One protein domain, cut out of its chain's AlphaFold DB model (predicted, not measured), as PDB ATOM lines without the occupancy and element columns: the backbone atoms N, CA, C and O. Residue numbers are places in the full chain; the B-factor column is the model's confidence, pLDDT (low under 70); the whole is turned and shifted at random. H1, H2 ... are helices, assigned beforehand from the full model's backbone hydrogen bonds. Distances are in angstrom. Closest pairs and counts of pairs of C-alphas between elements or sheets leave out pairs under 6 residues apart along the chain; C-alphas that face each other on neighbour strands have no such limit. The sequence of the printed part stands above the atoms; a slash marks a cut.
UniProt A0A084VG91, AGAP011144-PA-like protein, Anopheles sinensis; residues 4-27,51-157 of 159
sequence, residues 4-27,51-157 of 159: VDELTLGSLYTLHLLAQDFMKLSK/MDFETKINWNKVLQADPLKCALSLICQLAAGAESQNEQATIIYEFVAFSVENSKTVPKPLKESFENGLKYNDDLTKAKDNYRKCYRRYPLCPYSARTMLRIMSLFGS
ATOM      1  N   VAL A   4     160.109 211.015  52.753       48.94
ATOM      2  CA  VAL A   4     160.093 209.776  53.548       48.94
ATOM      3  C   VAL A   4     159.309 209.963  54.851       48.94
ATOM      4  O   VAL A   4     158.649 209.033  55.309       48.94
ATOM      5  N   ASP A   5     159.311 211.173  55.412       49.94
ATOM      6  CA  ASP A   5     158.627 211.454  56.674       49.94
ATOM      7  C   ASP A   5     157.100 211.385  56.529       49.94
ATOM      8  O   ASP A   5     156.445 210.770  57.358       49.94
ATOM      9  N   GLU A   6     156.522 211.895  55.440       52.75
ATOM     10  CA  GLU A   6     155.062 211.939  55.253       52.75
ATOM     11  C   GLU A   6     154.416 210.556  55.074       52.75
ATOM     12  O   GLU A   6     153.355 210.279  55.632       52.75
ATOM     13  N   LEU A   7     155.067 209.658  54.328       54.91
ATOM     14  CA  LEU A   7     154.517 208.333  54.030       54.91
ATOM     15  C   LEU A   7     154.479 207.467  55.294       54.91
ATOM     16  O   LEU A   7     153.426 206.979  55.694       54.91
ATOM     17  N   THR A   8     155.605 207.379  56.001       65.00
ATOM     18  CA  THR A   8     155.746 206.535  57.196       65.00
ATOM     19  C   THR A   8     154.811 206.932  58.348       65.00
ATOM     20  O   THR A   8     154.465 206.105  59.192       65.00
ATOM     21  N   LEU A   9     154.376 208.194  58.384       77.25
ATOM     22  CA  LEU A   9     153.408 208.700  59.357       77.25
ATOM     23  C   LEU A   9     151.983 208.214  59.085       77.25
ATOM     24  O   LEU A   9     151.226 208.000  60.030       77.25
ATOM     25  N   GLY A  10     151.618 208.002  57.817       81.25
ATOM     26  CA  GLY A  10     150.257 207.648  57.421       81.25
ATOM     27  C   GLY A  10     149.785 206.314  58.003       81.25
ATOM     28  O   GLY A  10     148.655 206.208  58.488       81.25
ATOM     29  N   SER A  11     150.651 205.300  58.020       85.44
ATOM     30  CA  SER A  11     150.325 203.993  58.600       85.44
ATOM     31  C   SER A  11     150.234 204.029  60.123       85.44
ATOM     32  O   SER A  11     149.310 203.450  60.686       85.44
ATOM     33  N   LEU A  12     151.157 204.735  60.785       89.62
ATOM     34  CA  LEU A  12     151.172 204.918  62.235       89.62
ATOM     35  C   LEU A  12     149.913 205.662  62.683       89.62
ATOM     36  O   LEU A  12     149.214 205.212  63.586       89.62
ATOM     37  N   TYR A  13     149.567 206.746  61.992       88.62
ATOM     38  CA  TYR A  13     148.355 207.505  62.263       88.62
ATOM     39  C   TYR A  13     147.089 206.676  62.018       88.62
ATOM     40  O   TYR A  13     146.199 206.647  62.864       88.62
ATOM     41  N   THR A  14     147.026 205.922  60.916       90.50
ATOM     42  CA  THR A  14     145.883 205.033  60.653       90.50
ATOM     43  C   THR A  14     145.761 203.950  61.725       90.50
ATOM     44  O   THR A  14     144.666 203.705  62.221       90.50
ATOM     45  N   LEU A  15     146.875 203.333  62.134       91.19
ATOM     46  CA  LEU A  15     146.901 202.353  63.222       91.19
ATOM     47  C   LEU A  15     146.404 202.968  64.537       91.19
ATOM     48  O   LEU A  15     145.634 202.339  65.257       91.19
ATOM     49  N   HIS A  16     146.807 204.205  64.827       90.94
ATOM     50  CA  HIS A  16     146.348 204.938  65.999       90.94
ATOM     51  C   HIS A  16     144.836 205.185  65.982       90.94
ATOM     52  O   HIS A  16     144.175 204.904  66.981       90.94
ATOM     53  N   LEU A  17     144.286 205.660  64.860       91.56
ATOM     54  CA  LEU A  17     142.847 205.890  64.706       91.56
ATOM     55  C   LEU A  17     142.047 204.589  64.836       91.56
ATOM     56  O   LEU A  17     141.066 204.541  65.576       91.56
ATOM     57  N   LEU A  18     142.501 203.518  64.179       91.94
ATOM     58  CA  LEU A  18     141.868 202.202  64.279       91.94
ATOM     59  C   LEU A  18     141.855 201.693  65.723       91.94
ATOM     60  O   LEU A  18     140.835 201.192  66.183       91.94
ATOM     61  N   ALA A  19     142.956 201.870  66.458       90.94
ATOM     62  CA  ALA A  19     143.028 201.475  67.858       90.94
ATOM     63  C   ALA A  19     142.107 202.326  68.755       90.94
ATOM     64  O   ALA A  19     141.468 201.801  69.665       90.94
ATOM     65  N   GLN A  20     141.975 203.630  68.488       90.06
ATOM     66  CA  GLN A  20     141.013 204.481  69.194       90.06
ATOM     67  C   GLN A  20     139.566 204.052  68.935       90.06
ATOM     68  O   GLN A  20     138.766 203.999  69.871       90.06
ATOM     69  N   ASP A  21     139.216 203.745  67.687       88.81
ATOM     70  CA  ASP A  21     137.871 203.295  67.330       88.81
ATOM     71  C   ASP A  21     137.577 201.905  67.900       88.81
ATOM     72  O   ASP A  21     136.511 201.701  68.481       88.81
ATOM     73  N   PHE A  22     138.559 200.999  67.875       88.31
ATOM     74  CA  PHE A  22     138.496 199.732  68.600       88.31
ATOM     75  C   PHE A  22     138.189 199.956  70.085       88.31
ATOM     76  O   PHE A  22     137.284 199.320  70.615       88.31
ATOM     77  N   MET A  23     138.855 200.908  70.748       86.00
ATOM     78  CA  MET A  23     138.593 201.206  72.162       86.00
ATOM     79  C   MET A  23     137.206 201.774  72.437       86.00
ATOM     80  O   MET A  23     136.607 201.468  73.468       86.00
ATOM     81  N   LYS A  24     136.674 202.602  71.535       85.69
ATOM     82  CA  LYS A  24     135.293 203.098  71.651       85.69
ATOM     83  C   LYS A  24     134.287 201.950  71.562       85.69
ATOM     84  O   LYS A  24     133.266 201.996  72.241       85.69
ATOM     85  N   LEU A  25     134.585 200.933  70.755       81.88
ATOM     86  CA  LEU A  25     133.751 199.742  70.589       81.88
ATOM     87  C   LEU A  25     133.964 198.702  71.703       81.88
ATOM     88  O   LEU A  25     133.031 197.976  72.054       81.88
ATOM     89  N   SER A  26     135.172 198.619  72.268       75.31
ATOM     90  CA  SER A  26     135.543 197.625  73.281       75.31
ATOM     91  C   SER A  26     135.131 198.033  74.700       75.31
ATOM     92  O   SER A  26     134.777 197.167  75.506       75.31
ATOM     93  N   LYS A  27     135.104 199.336  75.016       67.25
ATOM     94  CA  LYS A  27     134.689 199.840  76.334       67.25
ATOM     95  C   LYS A  27     133.191 199.566  76.601       67.25
ATOM     96  O   LYS A  27     132.340 200.004  75.828       67.25
ATOM     97  N   MET A  51     134.157 192.305  65.470       86.56
ATOM     98  CA  MET A  51     134.423 191.505  64.274       86.56
ATOM     99  C   MET A  51     134.000 192.246  63.001       86.56
ATOM    100  O   MET A  51     134.777 192.323  62.057       86.56
ATOM    101  N   ASP A  52     132.809 192.847  62.977       89.31
ATOM    102  CA  ASP A  52     132.332 193.663  61.854       89.31
ATOM    103  C   ASP A  52     133.256 194.865  61.592       89.31
ATOM    104  O   ASP A  52     133.651 195.098  60.448       89.31
ATOM    105  N   PHE A  53     133.673 195.582  62.640       89.88
ATOM    106  CA  PHE A  53     134.673 196.646  62.539       89.88
ATOM    107  C   PHE A  53     135.972 196.143  61.906       89.88
ATOM    108  O   PHE A  53     136.459 196.743  60.951       89.88
ATOM    109  N   GLU A  54     136.502 195.021  62.395       89.88
ATOM    110  CA  GLU A  54     137.751 194.450  61.901       89.88
ATOM    111  C   GLU A  54     137.652 194.068  60.416       89.88
ATOM    112  O   GLU A  54     138.533 194.421  59.631       89.88
ATOM    113  N   THR A  55     136.540 193.460  59.985       89.94
ATOM    114  CA  THR A  55     136.366 193.043  58.581       89.94
ATOM    115  C   THR A  55     136.390 194.202  57.583       89.94
ATOM    116  O   THR A  55     136.644 193.990  56.396       89.94
ATOM    117  N   LYS A  56     136.157 195.434  58.049       91.19
ATOM    118  CA  LYS A  56     136.185 196.654  57.229       91.19
ATOM    119  C   LYS A  56     137.598 197.221  57.059       91.19
ATOM    120  O   LYS A  56     137.798 198.130  56.252       91.19
ATOM    121  N   ILE A  57     138.586 196.702  57.787       92.38
ATOM    122  CA  ILE A  57     139.958 197.205  57.764       92.38
ATOM    123  C   ILE A  57     140.703 196.645  56.552       92.38
ATOM    124  O   ILE A  57     140.947 195.447  56.423       92.38
ATOM    125  N   ASN A  58     141.156 197.537  55.669       93.06
ATOM    126  CA  ASN A  58     142.077 197.168  54.598       93.06
ATOM    127  C   ASN A  58     143.529 197.267  55.081       93.06
ATOM    128  O   ASN A  58     144.236 198.236  54.794       93.06
ATOM    129  N   TRP A  59     143.981 196.242  55.800       92.38
ATOM    130  CA  TRP A  59     145.338 196.174  56.345       92.38
ATOM    131  C   TRP A  59     146.442 196.322  55.299       92.38
ATOM    132  O   TRP A  59     147.468 196.939  55.573       92.38
ATOM    133  N   ASN A  60     146.244 195.797  54.087       90.94
ATOM    134  CA  ASN A  60     147.230 195.943  53.017       90.94
ATOM    135  C   ASN A  60     147.426 197.415  52.651       90.94
ATOM    136  O   ASN A  60     148.564 197.853  52.512       90.94
ATOM    137  N   LYS A  61     146.341 198.191  52.569       90.56
ATOM    138  CA  LYS A  61     146.417 199.635  52.323       90.56
ATOM    139  C   LYS A  61     147.094 200.373  53.482       90.56
ATOM    140  O   LYS A  61     147.916 201.247  53.231       90.56
ATOM    141  N   VAL A  62     146.799 199.988  54.728       89.31
ATOM    142  CA  VAL A  62     147.457 200.554  55.922       89.31
ATOM    143  C   VAL A  62     148.971 200.338  55.865       89.31
ATOM    144  O   VAL A  62     149.734 201.277  56.059       89.31
ATOM    145  N   LEU A  63     149.415 199.117  55.559       90.38
ATOM    146  CA  LEU A  63     150.840 198.779  55.509       90.38
ATOM    147  C   LEU A  63     151.545 199.306  54.252       90.38
ATOM    148  O   LEU A  63     152.738 199.578  54.299       90.38
ATOM    149  N   GLN A  64     150.841 199.474  53.130       88.75
ATOM    150  CA  GLN A  64     151.403 200.074  51.912       88.75
ATOM    151  C   GLN A  64     151.782 201.543  52.096       88.75
ATOM    152  O   GLN A  64     152.708 202.011  51.438       88.75
ATOM    153  N   ALA A  65     151.110 202.253  53.005       87.00
ATOM    154  CA  ALA A  65     151.509 203.602  53.384       87.00
ATOM    155  C   ALA A  65     152.862 203.630  54.124       87.00
ATOM    156  O   ALA A  65     153.424 204.696  54.298       87.00
ATOM    157  N   ASP A  66     153.421 202.482  54.524       88.62
ATOM    158  CA  ASP A  66     154.605 202.379  55.378       88.62
ATOM    159  C   ASP A  66     155.822 201.739  54.688       88.62
ATOM    160  O   ASP A  66     156.179 200.586  54.973       88.62
ATOM    161  N   PRO A  67     156.520 202.452  53.791       88.56
ATOM    162  CA  PRO A  67     157.676 201.887  53.101       88.56
ATOM    163  C   PRO A  67     158.819 201.511  54.061       88.56
ATOM    164  O   PRO A  67     159.561 200.564  53.788       88.56
ATOM    165  N   LEU A  68     158.950 202.205  55.200       92.75
ATOM    166  CA  LEU A  68     159.982 201.918  56.206       92.75
ATOM    167  C   LEU A  68     159.583 200.829  57.209       92.75
ATOM    168  O   LEU A  68     160.422 200.392  57.999       92.75
ATOM    169  N   LYS A  69     158.333 200.352  57.158       94.69
ATOM    170  CA  LYS A  69     157.781 199.320  58.047       94.69
ATOM    171  C   LYS A  69     157.789 199.736  59.523       94.69
ATOM    172  O   LYS A  69     157.962 198.889  60.405       94.69
ATOM    173  N   CYS A  70     157.624 201.024  59.815       94.81
ATOM    174  CA  CYS A  70     157.566 201.518  61.185       94.81
ATOM    175  C   CYS A  70     156.335 201.052  61.967       94.81
ATOM    176  O   CYS A  70     156.467 200.774  63.152       94.81
ATOM    177  N   ALA A  71     155.175 200.871  61.343       95.38
ATOM    178  CA  ALA A  71     154.006 200.263  61.972       95.38
ATOM    179  C   ALA A  71     154.294 198.813  62.389       95.38
ATOM    180  O   ALA A  71     154.003 198.423  63.517       95.38
ATOM    181  N   LEU A  72     154.953 198.029  61.529       96.88
ATOM    182  CA  LEU A  72     155.389 196.669  61.874       96.88
ATOM    183  C   LEU A  72     156.436 196.676  63.003       96.88
ATOM    184  O   LEU A  72     156.367 195.858  63.923       96.88
ATOM    185  N   SER A  73     157.371 197.629  62.962       97.00
ATOM    186  CA  SER A  73     158.359 197.844  64.024       97.00
ATOM    187  C   SER A  73     157.704 198.210  65.355       97.00
ATOM    188  O   SER A  73     158.068 197.641  66.384       97.00
ATOM    189  N   LEU A  74     156.720 199.115  65.350       96.94
ATOM    190  CA  LEU A  74     155.948 199.505  66.527       96.94
ATOM    191  C   LEU A  74     155.233 198.292  67.113       96.94
ATOM    192  O   LEU A  74     155.415 198.004  68.290       96.94
ATOM    193  N   ILE A  75     154.494 197.547  66.289       97.50
ATOM    194  CA  ILE A  75     153.761 196.345  66.705       97.50
ATOM    195  C   ILE A  75     154.691 195.339  67.394       97.50
ATOM    196  O   ILE A  75     154.379 194.861  68.483       97.50
ATOM    197  N   CYS A  76     155.859 195.065  66.804       97.81
ATOM    198  CA  CYS A  76     156.863 194.198  67.417       97.81
ATOM    199  C   CYS A  76     157.359 194.757  68.759       97.81
ATOM    200  O   CYS A  76     157.432 194.021  69.740       97.81
ATOM    201  N   GLN A  77     157.701 196.051  68.819       96.62
ATOM    202  CA  GLN A  77     158.229 196.679  70.032       96.62
ATOM    203  C   GLN A  77     157.214 196.642  71.181       96.62
ATOM    204  O   GLN A  77     157.593 196.305  72.301       96.62
ATOM    205  N   LEU A  78     155.942 196.946  70.904       96.19
ATOM    206  CA  LEU A  78     154.864 196.910  71.896       96.19
ATOM    207  C   LEU A  78     154.635 195.490  72.421       96.19
ATOM    208  O   LEU A  78     154.614 195.283  73.630       96.19
ATOM    209  N   ALA A  79     154.554 194.500  71.528       95.81
ATOM    210  CA  ALA A  79     154.413 193.100  71.926       95.81
ATOM    211  C   ALA A  79     155.637 192.563  72.691       95.81
ATOM    212  O   ALA A  79     155.500 191.678  73.531       95.81
ATOM    213  N   ALA A  80     156.819 193.141  72.458       94.81
ATOM    214  CA  ALA A  80     158.038 192.886  73.226       94.81
ATOM    215  C   ALA A  80     158.116 193.651  74.565       94.81
ATOM    216  O   ALA A  80     159.172 193.656  75.199       94.81
ATOM    217  N   GLY A  81     157.037 194.326  74.980       92.25
ATOM    218  CA  GLY A  81     156.923 195.007  76.272       92.25
ATOM    219  C   GLY A  81     157.373 196.472  76.291       92.25
ATOM    220  O   GLY A  81     157.455 197.066  77.370       92.25
ATOM    221  N   ALA A  82     157.675 197.086  75.140       93.56
ATOM    222  CA  ALA A  82     157.992 198.512  75.098       93.56
ATOM    223  C   ALA A  82     156.773 199.359  75.489       93.56
ATOM    224  O   ALA A  82     155.664 199.109  75.027       93.56
ATOM    225  N   GLU A  83     157.007 200.408  76.282       93.62
ATOM    226  CA  GLU A  83     155.989 201.410  76.635       93.62
ATOM    227  C   GLU A  83     154.735 200.817  77.319       93.62
ATOM    228  O   GLU A  83     153.647 201.366  77.207       93.62
ATOM    229  N   SER A  84     154.878 199.738  78.101       89.88
ATOM    230  CA  SER A  84     153.766 199.051  78.793       89.88
ATOM    231  C   SER A  84     152.984 199.897  79.812       89.88
ATOM    232  O   SER A  84     151.906 199.504  80.246       89.88
ATOM    233  N   GLN A  85     153.519 201.052  80.211       90.25
ATOM    234  CA  GLN A  85     152.849 202.018  81.090       90.25
ATOM    235  C   GLN A  85     152.149 203.149  80.315       90.25
ATOM    236  O   GLN A  85     151.529 204.016  80.924       90.25
ATOM    237  N   ASN A  86     152.270 203.180  78.987       92.94
ATOM    238  CA  ASN A  86     151.664 204.197  78.139       92.94
ATOM    239  C   ASN A  86     150.268 203.736  77.687       92.94
ATOM    240  O   ASN A  86     150.134 202.708  77.030       92.94
ATOM    241  N   GLU A  87     149.225 204.511  77.999       91.62
ATOM    242  CA  GLU A  87     147.834 204.150  77.676       91.62
ATOM    243  C   GLU A  87     147.617 203.931  76.171       91.62
ATOM    244  O   GLU A  87     147.035 202.927  75.764       91.62
ATOM    245  N   GLN A  88     148.132 204.827  75.325       91.44
ATOM    246  CA  GLN A  88     148.013 204.712  73.868       91.44
ATOM    247  C   GLN A  88     148.725 203.459  73.340       91.44
ATOM    248  O   GLN A  88     148.233 202.819  72.411       91.44
ATOM    249  N   ALA A  89     149.861 203.091  73.935       94.38
ATOM    250  CA  ALA A  89     150.582 201.868  73.601       94.38
ATOM    251  C   ALA A  89     149.762 200.616  73.938       94.38
ATOM    252  O   ALA A  89     149.630 199.735  73.090       94.38
ATOM    253  N   THR A  90     149.164 200.569  75.132       93.38
ATOM    254  CA  THR A  90     148.291 199.468  75.565       93.38
ATOM    255  C   THR A  90     147.091 199.313  74.636       93.38
ATOM    256  O   THR A  90     146.799 198.210  74.189       93.38
ATOM    257  N   ILE A  91     146.458 200.423  74.258       92.88
ATOM    258  CA  ILE A  91     145.326 200.443  73.322       92.88
ATOM    259  C   ILE A  91     145.707 199.851  71.958       92.88
ATOM    260  O   ILE A  91     144.986 199.016  71.412       92.88
ATOM    261  N   ILE A  92     146.849 200.267  71.399       95.25
ATOM    262  CA  ILE A  92     147.336 199.737  70.118       95.25
ATOM    263  C   ILE A  92     147.668 198.247  70.247       95.25
ATOM    264  O   ILE A  92     147.325 197.470  69.358       95.25
ATOM    265  N   TYR A  93     148.311 197.841  71.343       95.81
ATOM    266  CA  TYR A  93     148.627 196.442  71.612       95.81
ATOM    267  C   TYR A  93     147.362 195.571  71.670       95.81
ATOM    268  O   TYR A  93     147.296 194.568  70.966       95.81
ATOM    269  N   GLU A  94     146.354 195.965  72.453       94.00
ATOM    270  CA  GLU A  94     145.101 195.213  72.613       94.00
ATOM    271  C   GLU A  94     144.340 195.082  71.292       94.00
ATOM    272  O   GLU A  94     143.872 193.994  70.952       94.00
ATOM    273  N   PHE A  95     144.266 196.168  70.518       94.69
ATOM    274  CA  PHE A  95     143.666 196.148  69.188       94.69
ATOM    275  C   PHE A  95     144.375 195.148  68.265       94.69
ATOM    276  O   PHE A  95     143.730 194.301  67.648       94.69
ATOM    277  N   VAL A  96     145.708 195.206  68.196       96.31
ATOM    278  CA  VAL A  96     146.491 194.313  67.332       96.31
ATOM    279  C   VAL A  96     146.388 192.859  67.790       96.31
ATOM    280  O   VAL A  96     146.236 191.981  66.941       96.31
ATOM    281  N   ALA A  97     146.424 192.598  69.099       95.62
ATOM    282  CA  ALA A  97     146.236 191.265  69.661       95.62
ATOM    283  C   ALA A  97     144.876 190.685  69.249       95.62
ATOM    284  O   ALA A  97     144.815 189.604  68.661       95.62
ATOM    285  N   PHE A  98     143.799 191.457  69.444       93.00
ATOM    286  CA  PHE A  98     142.456 191.068  69.026       93.00
ATOM    287  C   PHE A  98     142.391 190.765  67.526       93.00
ATOM    288  O   PHE A  98     141.881 189.715  67.131       93.00
ATOM    289  N   SER A  99     142.926 191.651  66.680       94.12
ATOM    290  CA  SER A  99     142.925 191.455  65.230       94.12
ATOM    291  C   SER A  99     143.709 190.211  64.818       94.12
ATOM    292  O   SER A  99     143.215 189.434  64.008       94.12
ATOM    293  N   VAL A 100     144.898 189.969  65.376       95.06
ATOM    294  CA  VAL A 100     145.717 188.787  65.045       95.06
ATOM    295  C   VAL A 100     145.027 187.475  65.434       95.06
ATOM    296  O   VAL A 100     145.158 186.484  64.713       95.06
ATOM    297  N   GLU A 101     144.304 187.459  66.552       91.75
ATOM    298  CA  GLU A 101     143.602 186.273  67.050       91.75
ATOM    299  C   GLU A 101     142.305 185.979  66.289       91.75
ATOM    300  O   GLU A 101     141.980 184.816  66.044       91.75
ATOM    301  N   ASN A 102     141.564 187.021  65.912       87.12
ATOM    302  CA  ASN A 102     140.177 186.874  65.469       87.12
ATOM    303  C   ASN A 102     139.976 187.133  63.970       87.12
ATOM    304  O   ASN A 102     138.999 186.657  63.385       87.12
ATOM    305  N   SER A 103     140.895 187.849  63.324       87.19
ATOM    306  CA  SER A 103     140.773 188.199  61.913       87.19
ATOM    307  C   SER A 103     141.462 187.219  60.976       87.19
ATOM    308  O   SER A 103     142.577 186.753  61.205       87.19
ATOM    309  N   LYS A 104     140.826 187.000  59.823       86.31
ATOM    310  CA  LYS A 104     141.418 186.300  58.676       86.31
ATOM    311  C   LYS A 104     142.062 187.246  57.656       86.31
ATOM    312  O   LYS A 104     142.742 186.767  56.753       86.31
ATOM    313  N   THR A 105     141.820 188.554  57.752       88.25
ATOM    314  CA  THR A 105     142.280 189.561  56.776       88.25
ATOM    315  C   THR A 105     143.620 190.184  57.166       88.25
ATOM    316  O   THR A 105     144.256 190.833  56.332       88.25
ATOM    317  N   VAL A 106     144.077 189.954  58.402       93.38
ATOM    318  CA  VAL A 106     145.382 190.403  58.890       93.38
ATOM    319  C   VAL A 106     146.512 189.813  58.030       93.38
ATOM    320  O   VAL A 106     146.674 188.591  57.951       93.38
ATOM    321  N   PRO A 107     147.347 190.655  57.396       95.31
ATOM    322  CA  PRO A 107     148.441 190.202  56.558       95.31
ATOM    323  C   PRO A 107     149.511 189.482  57.372       95.31
ATOM    324  O   PRO A 107     149.868 189.893  58.480       95.31
ATOM    325  N   LYS A 108     150.118 188.463  56.757       95.88
ATOM    326  CA  LYS A 108     151.219 187.686  57.343       95.88
ATOM    327  C   LYS A 108     152.334 188.558  57.955       95.88
ATOM    328  O   LYS A 108     152.707 188.271  59.088       95.88
ATOM    329  N   PRO A 109     152.825 189.641  57.311       96.00
ATOM    330  CA  PRO A 109     153.853 190.490  57.916       96.00
ATOM    331  C   PRO A 109     153.436 191.118  59.250       96.00
ATOM    332  O   PRO A 109     154.270 191.239  60.141       96.00
ATOM    333  N   LEU A 110     152.168 191.507  59.411       96.56
ATOM    334  CA  LEU A 110     151.662 192.089  60.655       96.56
ATOM    335  C   LEU A 110     151.625 191.039  61.761       96.56
ATOM    336  O   LEU A 110     152.225 191.246  62.815       96.56
ATOM    337  N   LYS A 111     151.016 189.884  61.470       97.31
ATOM    338  CA  LYS A 111     150.958 188.745  62.391       97.31
ATOM    339  C   LYS A 111     152.352 188.311  62.852       97.31
ATOM    340  O   LYS A 111     152.600 188.232  64.049       97.31
ATOM    341  N   GLU A 112     153.290 188.136  61.922       97.44
ATOM    342  CA  GLU A 112     154.678 187.788  62.253       97.44
ATOM    343  C   GLU A 112     155.361 188.852  63.119       97.44
ATOM    344  O   GLU A 112     156.157 188.520  63.994       97.44
ATOM    345  N   SER A 113     155.089 190.137  62.876       97.75
ATOM    346  CA  SER A 113     155.669 191.228  63.669       97.75
ATOM    347  C   SER A 113     155.222 191.148  65.124       97.75
ATOM    348  O   SER A 113     156.054 191.250  66.025       97.75
ATOM    349  N   PHE A 114     153.927 190.915  65.337       97.88
ATOM    350  CA  PHE A 114     153.338 190.761  66.662       97.88
ATOM    351  C   PHE A 114     153.881 189.516  67.378       97.88
ATOM    352  O   PHE A 114     154.421 189.620  68.476       97.88
ATOM    353  N   GLU A 115     153.850 188.353  66.718       96.69
ATOM    354  CA  GLU A 115     154.343 187.086  67.277       96.69
ATOM    355  C   GLU A 115     155.840 187.121  67.619       96.69
ATOM    356  O   GLU A 115     156.265 186.541  68.618       96.69
ATOM    357  N   ASN A 116     156.663 187.800  66.813       95.75
ATOM    358  CA  ASN A 116     158.079 187.983  67.135       95.75
ATOM    359  C   ASN A 116     158.268 188.840  68.388       95.75
ATOM    360  O   ASN A 116     159.126 188.522  69.207       95.75
ATOM    361  N   GLY A 117     157.462 189.893  68.549       95.44
ATOM    362  CA  GLY A 117     157.474 190.707  69.758       95.44
ATOM    363  C   GLY A 117     157.149 189.881  71.002       95.44
ATOM    364  O   GLY A 117     157.931 189.901  71.951       95.44
ATOM    365  N   LEU A 118     156.084 189.071  70.954       94.69
ATOM    366  CA  LEU A 118     155.723 188.158  72.047       94.69
ATOM    367  C   LEU A 118     156.882 187.215  72.410       94.69
ATOM    368  O   LEU A 118     157.300 187.172  73.563       94.69
ATOM    369  N   LYS A 119     157.498 186.564  71.412       93.50
ATOM    370  CA  LYS A 119     158.672 185.693  71.622       93.50
ATOM    371  C   LYS A 119     159.854 186.418  72.264       93.50
ATOM    372  O   LYS A 119     160.653 185.808  72.968       93.50
ATOM    373  N   TYR A 120     160.035 187.706  71.976       92.19
ATOM    374  CA  TYR A 120     161.089 188.495  72.609       92.19
ATOM    375  C   TYR A 120     160.747 188.848  74.054       92.19
ATOM    376  O   TYR A 120     161.672 188.982  74.853       92.19
ATOM    377  N   ASN A 121     159.466 188.972  74.396       88.88
ATOM    378  CA  ASN A 121     159.009 189.255  75.753       88.88
ATOM    379  C   ASN A 121     159.161 188.053  76.706       88.88
ATOM    380  O   ASN A 121     159.383 188.255  77.897       88.88
ATOM    381  N   ASP A 122     159.119 186.820  76.187       79.81
ATOM    382  CA  ASP A 122     159.203 185.579  76.981       79.81
ATOM    383  C   ASP A 122     160.536 185.404  77.751       79.81
ATOM    384  O   ASP A 122     160.621 184.628  78.705       79.81
ATOM    385  N   ASP A 123     161.591 186.146  77.394       70.12
ATOM    386  CA  ASP A 123     162.868 186.158  78.121       70.12
ATOM    387  C   ASP A 123     162.815 187.125  79.324       70.12
ATOM    388  O   ASP A 123     163.308 188.262  79.280       70.12
ATOM    389  N   LEU A 124     162.210 186.642  80.419       64.88
ATOM    390  CA  LEU A 124     161.976 187.360  81.684       64.88
ATOM    391  C   LEU A 124     163.247 187.941  82.327       64.88
ATOM    392  O   LEU A 124     163.167 188.863  83.138       64.88
ATOM    393  N   THR A 125     164.431 187.440  81.965       62.44
ATOM    394  CA  THR A 125     165.699 187.893  82.555       62.44
ATOM    395  C   THR A 125     166.185 189.232  81.989       62.44
ATOM    396  O   THR A 125     167.014 189.896  82.614       62.44
ATOM    397  N   LYS A 126     165.668 189.660  80.824       61.91
ATOM    398  CA  LYS A 126     166.102 190.875  80.098       61.91
ATOM    399  C   LYS A 126     164.951 191.684  79.483       61.91
ATOM    400  O   LYS A 126     165.181 192.491  78.580       61.91
ATOM    401  N   ALA A 127     163.733 191.514  80.001       63.91
ATOM    402  CA  ALA A 127     162.496 192.096  79.467       63.91
ATOM    403  C   ALA A 127     162.607 193.589  79.085       63.91
ATOM    404  O   ALA A 127     162.109 194.002  78.041       63.91
ATOM    405  N   LYS A 128     163.346 194.395  79.863       66.75
ATOM    406  CA  LYS A 128     163.479 195.846  79.645       66.75
ATOM    407  C   LYS A 128     164.198 196.267  78.357       66.75
ATOM    408  O   LYS A 128     164.034 197.415  77.972       66.75
ATOM    409  N   ASP A 129     164.957 195.397  77.689       78.81
ATOM    410  CA  ASP A 129     165.656 195.731  76.433       78.81
ATOM    411  C   ASP A 129     165.306 194.788  75.270       78.81
ATOM    412  O   ASP A 129     165.830 194.931  74.160       78.81
ATOM    413  N   ASN A 130     164.400 193.831  75.481       83.62
ATOM    414  CA  ASN A 130     164.060 192.829  74.472       83.62
ATOM    415  C   ASN A 130     163.394 193.430  73.226       83.62
ATOM    416  O   ASN A 130     163.655 192.958  72.117       83.62
ATOM    417  N   TYR A 131     162.654 194.534  73.368       89.12
ATOM    418  CA  TYR A 131     162.093 195.275  72.233       89.12
ATOM    419  C   TYR A 131     163.158 195.762  71.240       89.12
ATOM    420  O   TYR A 131     162.863 195.934  70.058       89.12
ATOM    421  N   ARG A 132     164.425 195.919  71.660       90.31
ATOM    422  CA  ARG A 132     165.517 196.312  70.754       90.31
ATOM    423  C   ARG A 132     165.798 195.263  69.679       90.31
ATOM    424  O   ARG A 132     166.341 195.598  68.626       90.31
ATOM    425  N   LYS A 133     165.415 193.999  69.901       92.50
ATOM    426  CA  LYS A 133     165.505 192.932  68.890       92.50
ATOM    427  C   LYS A 133     164.635 193.256  67.665       92.50
ATOM    428  O   LYS A 133     165.022 192.909  66.550       92.50
ATOM    429  N   CYS A 134     163.552 194.021  67.835       94.75
ATOM    430  CA  CYS A 134     162.715 194.497  66.732       94.75
ATOM    431  C   CYS A 134     163.466 195.441  65.777       94.75
ATOM    432  O   CYS A 134     163.244 195.369  64.571       94.75
ATOM    433  N   TYR A 135     164.429 196.243  66.255       91.81
ATOM    434  CA  TYR A 135     165.229 197.116  65.379       91.81
ATOM    435  C   TYR A 135     166.045 196.330  64.351       91.81
ATOM    436  O   TYR A 135     166.206 196.767  63.217       91.81
ATOM    437  N   ARG A 136     166.513 195.128  64.710       91.88
ATOM    438  CA  ARG A 136     167.225 194.250  63.768       91.88
ATOM    439  C   ARG A 136     166.298 193.699  62.685       91.88
ATOM    440  O   ARG A 136     166.742 193.456  61.568       91.88
ATOM    441  N   ARG A 137     165.019 193.490  63.009       93.88
ATOM    442  CA  ARG A 137     164.009 192.967  62.079       93.88
ATOM    443  C   ARG A 137     163.491 194.040  61.118       93.88
ATOM    444  O   ARG A 137     163.191 193.711  59.968       93.88
ATOM    445  N   TYR A 138     163.424 195.291  61.576       95.00
ATOM    446  CA  TYR A 138     162.946 196.454  60.820       95.00
ATOM    447  C   TYR A 138     164.019 197.556  60.768       95.00
ATOM    448  O   TYR A 138     163.811 198.638  61.315       95.00
ATOM    449  N   PRO A 139     165.166 197.307  60.105       93.19
ATOM    450  CA  PRO A 139     166.327 198.200  60.162       93.19
ATOM    451  C   PRO A 139     166.106 199.559  59.484       93.19
ATOM    452  O   PRO A 139     166.870 200.487  59.720       93.19
ATOM    453  N   LEU A 140     165.080 199.677  58.635       92.69
ATOM    454  CA  LEU A 140     164.747 200.922  57.941       92.69
ATOM    455  C   LEU A 140     163.899 201.875  58.786       92.69
ATOM    456  O   LEU A 140     163.814 203.048  58.442       92.69
ATOM    457  N   CYS A 141     163.282 201.400  59.872       92.88
ATOM    458  CA  CYS A 141     162.549 202.270  60.778       92.88
ATOM    459  C   CYS A 141     163.499 202.811  61.859       92.88
ATOM    460  O   CYS A 141     163.925 202.039  62.720       92.88
ATOM    461  N   PRO A 142     163.809 204.121  61.878       89.62
ATOM    462  CA  PRO A 142     164.764 204.686  62.832       89.62
ATOM    463  C   PRO A 142     164.143 204.965  64.210       89.62
ATOM    464  O   PRO A 142     164.832 205.418  65.125       89.62
ATOM    465  N   TYR A 143     162.835 204.747  64.366       91.94
ATOM    466  CA  TYR A 143     162.078 205.231  65.511       91.94
ATOM    467  C   TYR A 143     161.844 204.153  66.574       91.94
ATOM    468  O   TYR A 143     161.482 203.006  66.295       91.94
ATOM    469  N   SER A 144     161.996 204.562  67.834       93.94
ATOM    470  CA  SER A 144     161.524 203.790  68.985       93.94
ATOM    471  C   SER A 144     159.998 203.853  69.106       93.94
ATOM    472  O   SER A 144     159.382 204.803  68.617       93.94
ATOM    473  N   ALA A 145     159.389 202.892  69.808       95.12
ATOM    474  CA  ALA A 145     157.964 202.922  70.143       95.12
ATOM    475  C   ALA A 145     157.567 204.255  70.790       95.12
ATOM    476  O   ALA A 145     156.614 204.890  70.349       95.12
ATOM    477  N   ARG A 146     158.373 204.744  71.742       94.50
ATOM    478  CA  ARG A 146     158.196 206.059  72.370       94.50
ATOM    479  C   ARG A 146     158.119 207.192  71.353       94.50
ATOM    480  O   ARG A 146     157.235 208.040  71.438       94.50
ATOM    481  N   THR A 147     159.059 207.223  70.410       93.44
ATOM    482  CA  THR A 147     159.114 208.260  69.374       93.44
ATOM    483  C   THR A 147     157.885 208.185  68.476       93.44
ATOM    484  O   THR A 147     157.247 209.207  68.253       93.44
ATOM    485  N   MET A 148     157.518 206.987  68.017       94.06
ATOM    486  CA  MET A 148     156.343 206.783  67.166       94.06
ATOM    487  C   MET A 148     155.046 207.190  67.877       94.06
ATOM    488  O   MET A 148     154.236 207.900  67.294       94.06
ATOM    489  N   LEU A 149     154.874 206.823  69.151       93.31
ATOM    490  CA  LEU A 149     153.728 207.235  69.975       93.31
ATOM    491  C   LEU A 149     153.655 208.754  70.132       93.31
ATOM    492  O   LEU A 149     152.608 209.354  69.898       93.31
ATOM    493  N   ARG A 150     154.785 209.391  70.452       91.62
ATOM    494  CA  ARG A 150     154.860 210.849  70.580       91.62
ATOM    495  C   ARG A 150     154.501 211.544  69.271       91.62
ATOM    496  O   ARG A 150     153.720 212.485  69.281       91.62
ATOM    497  N   ILE A 151     155.023 211.055  68.155       88.25
ATOM    498  CA  ILE A 151     154.681 211.546  66.822       88.25
ATOM    499  C   ILE A 151     153.167 211.443  66.585       88.25
ATOM    500  O   ILE A 151     152.543 212.442  66.246       88.25
ATOM    501  N   MET A 152     152.554 210.282  66.839       87.00
ATOM    502  CA  MET A 152     151.105 210.101  66.680       87.00
ATOM    503  C   MET A 152     150.295 211.063  67.564       87.00
ATOM    504  O   MET A 152     149.295 211.606  67.104       87.00
ATOM    505  N   SER A 153     150.744 211.336  68.797       83.50
ATOM    506  CA  SER A 153     150.067 212.288  69.692       83.50
ATOM    507  C   SER A 153     150.106 213.741  69.206       83.50
ATOM    508  O   SER A 153     149.182 214.495  69.492       83.50
ATOM    509  N   LEU A 154     151.129 214.133  68.434       81.06
ATOM    510  CA  LEU A 154     151.223 215.492  67.884       81.06
ATOM    511  C   LEU A 154     150.144 215.748  66.826       81.06
ATOM    512  O   LEU A 154     149.618 216.851  66.748       81.06
ATOM    513  N   PHE A 155     149.781 214.720  66.056       70.81
ATOM    514  CA  PHE A 155     148.748 214.804  65.016       70.81
ATOM    515  C   PHE A 155     147.344 214.430  65.519       70.81
ATOM    516  O   PHE A 155     146.361 214.588  64.800       70.81
ATOM    517  N   GLY A 156     147.233 213.920  66.750       56.78
ATOM    518  CA  GLY A 156     145.961 213.599  67.402       56.78
ATOM    519  C   GLY A 156     145.349 214.753  68.205       56.78
ATOM    520  O   GLY A 156     144.226 214.610  68.676       56.78
ATOM    521  N   SER A 157     146.066 215.872  68.375       47.25
ATOM    522  CA  SER A 157     145.645 217.009  69.214       47.25
ATOM    523  C   SER A 157     144.874 218.111  68.466       47.25
ATOM    524  O   SER A 157     144.596 219.156  69.052       47.25
TER     525      SER A 157
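AT A GLANCE: This is residues 4 to 27 and 51 to 157 of the 159 residues of the protein "AGAP011144-PA-like protein" of Anopheles sinensis (UniProt A0A084VG91). Crossed helices cluster round one short helix in the middle, H4, with H1, H5, H6, H8 and H9 packed about it. The long H1 crosses H5 and H9 nearly at right angles and also packs on H3, while the small H2 and H7 lie far from the middle. The printed part has 131 residues with nine named helices, H1 to H9 in chain order, and no named strand; the class is all helix. It is compact, with a radius of gyration of the C-alphas of 13.6 A, and rounded, spanning 39 by 32 by 28 A.

HOW THE PARTS SIT: H1, residues 4 to 26, touches H3, residues 59 to 64, with its residues 10 to 15 alone, at a shallow tilt of 17 degrees, opposite ways; the closest C-alphas, of Ser 11 and Val 62, are 5.2 A apart. H1 is about perpendicular, at 78 degrees, to H5, residues 87 to 102, which it touches with residues 15 to 23 alone, the C-alphas of Ala 19 and Ile 92 being closest at 5.2 A. H2, residues 51 to 55, is close but not clearly touching H5; the closest C-alphas, of Glu 54 and Ser 99, are 6.8 A apart. The hub is H4, residues 70 to 79. It touches H6, residues 108 to 121, the same way at a steep tilt of 37 degrees, only just steep; their closest C-alphas, of Cys 76 and Gly 117, are 4.2 A apart. H4 also touches H8, residues 133 to 137, with the C-alphas of Cys 76 and Cys 134 closest at 5.9 A. H4 touches H9, residues 145 to 155, opposite ways at a steep tilt of 58 degrees, the C-alphas of Leu 74 and Ala 145 being closest at 5.4 A. H6 and H7, residues 127 to 130, touch only at the corner, where the C-alphas of Tyr 120 and Asn 130 are closest at 5.6 A. H2 to H6 have every O i to N i+4 pair within hydrogen-bond range, H1 has 15 of 19, H9 6 of 7, and H8 0 of 1 but 2 of 2 O i to N i+3 pairs; H7 is too short for an O i to N i+4 pair.

IN THESE COORDINATES: H1 begins at C-alpha 4 (160.093, 209.776, 53.548) and is 33.8 A long. H4 begins at C-alpha 70 (157.566, 201.518, 61.185) and measures 14.0 A, H5 22.5 A and H6 20.1 A. H9, 15.9 A long, ends at C-alpha 155 (148.748, 214.804, 65.016).

THE WHOLE: The C-alphas of Lys 56 and Thr 125 are farthest apart, at 39.9 A. Residues 28 to 50 are not printed, and C-alphas 27 and 51 are 14.7 A apart across the cut. Of the links that are printed whole, none is long. Mean pLDDT of the printed part is 87.9; residues 4 to 8, 27, 124 to 128 and 156 to 157 are under 70.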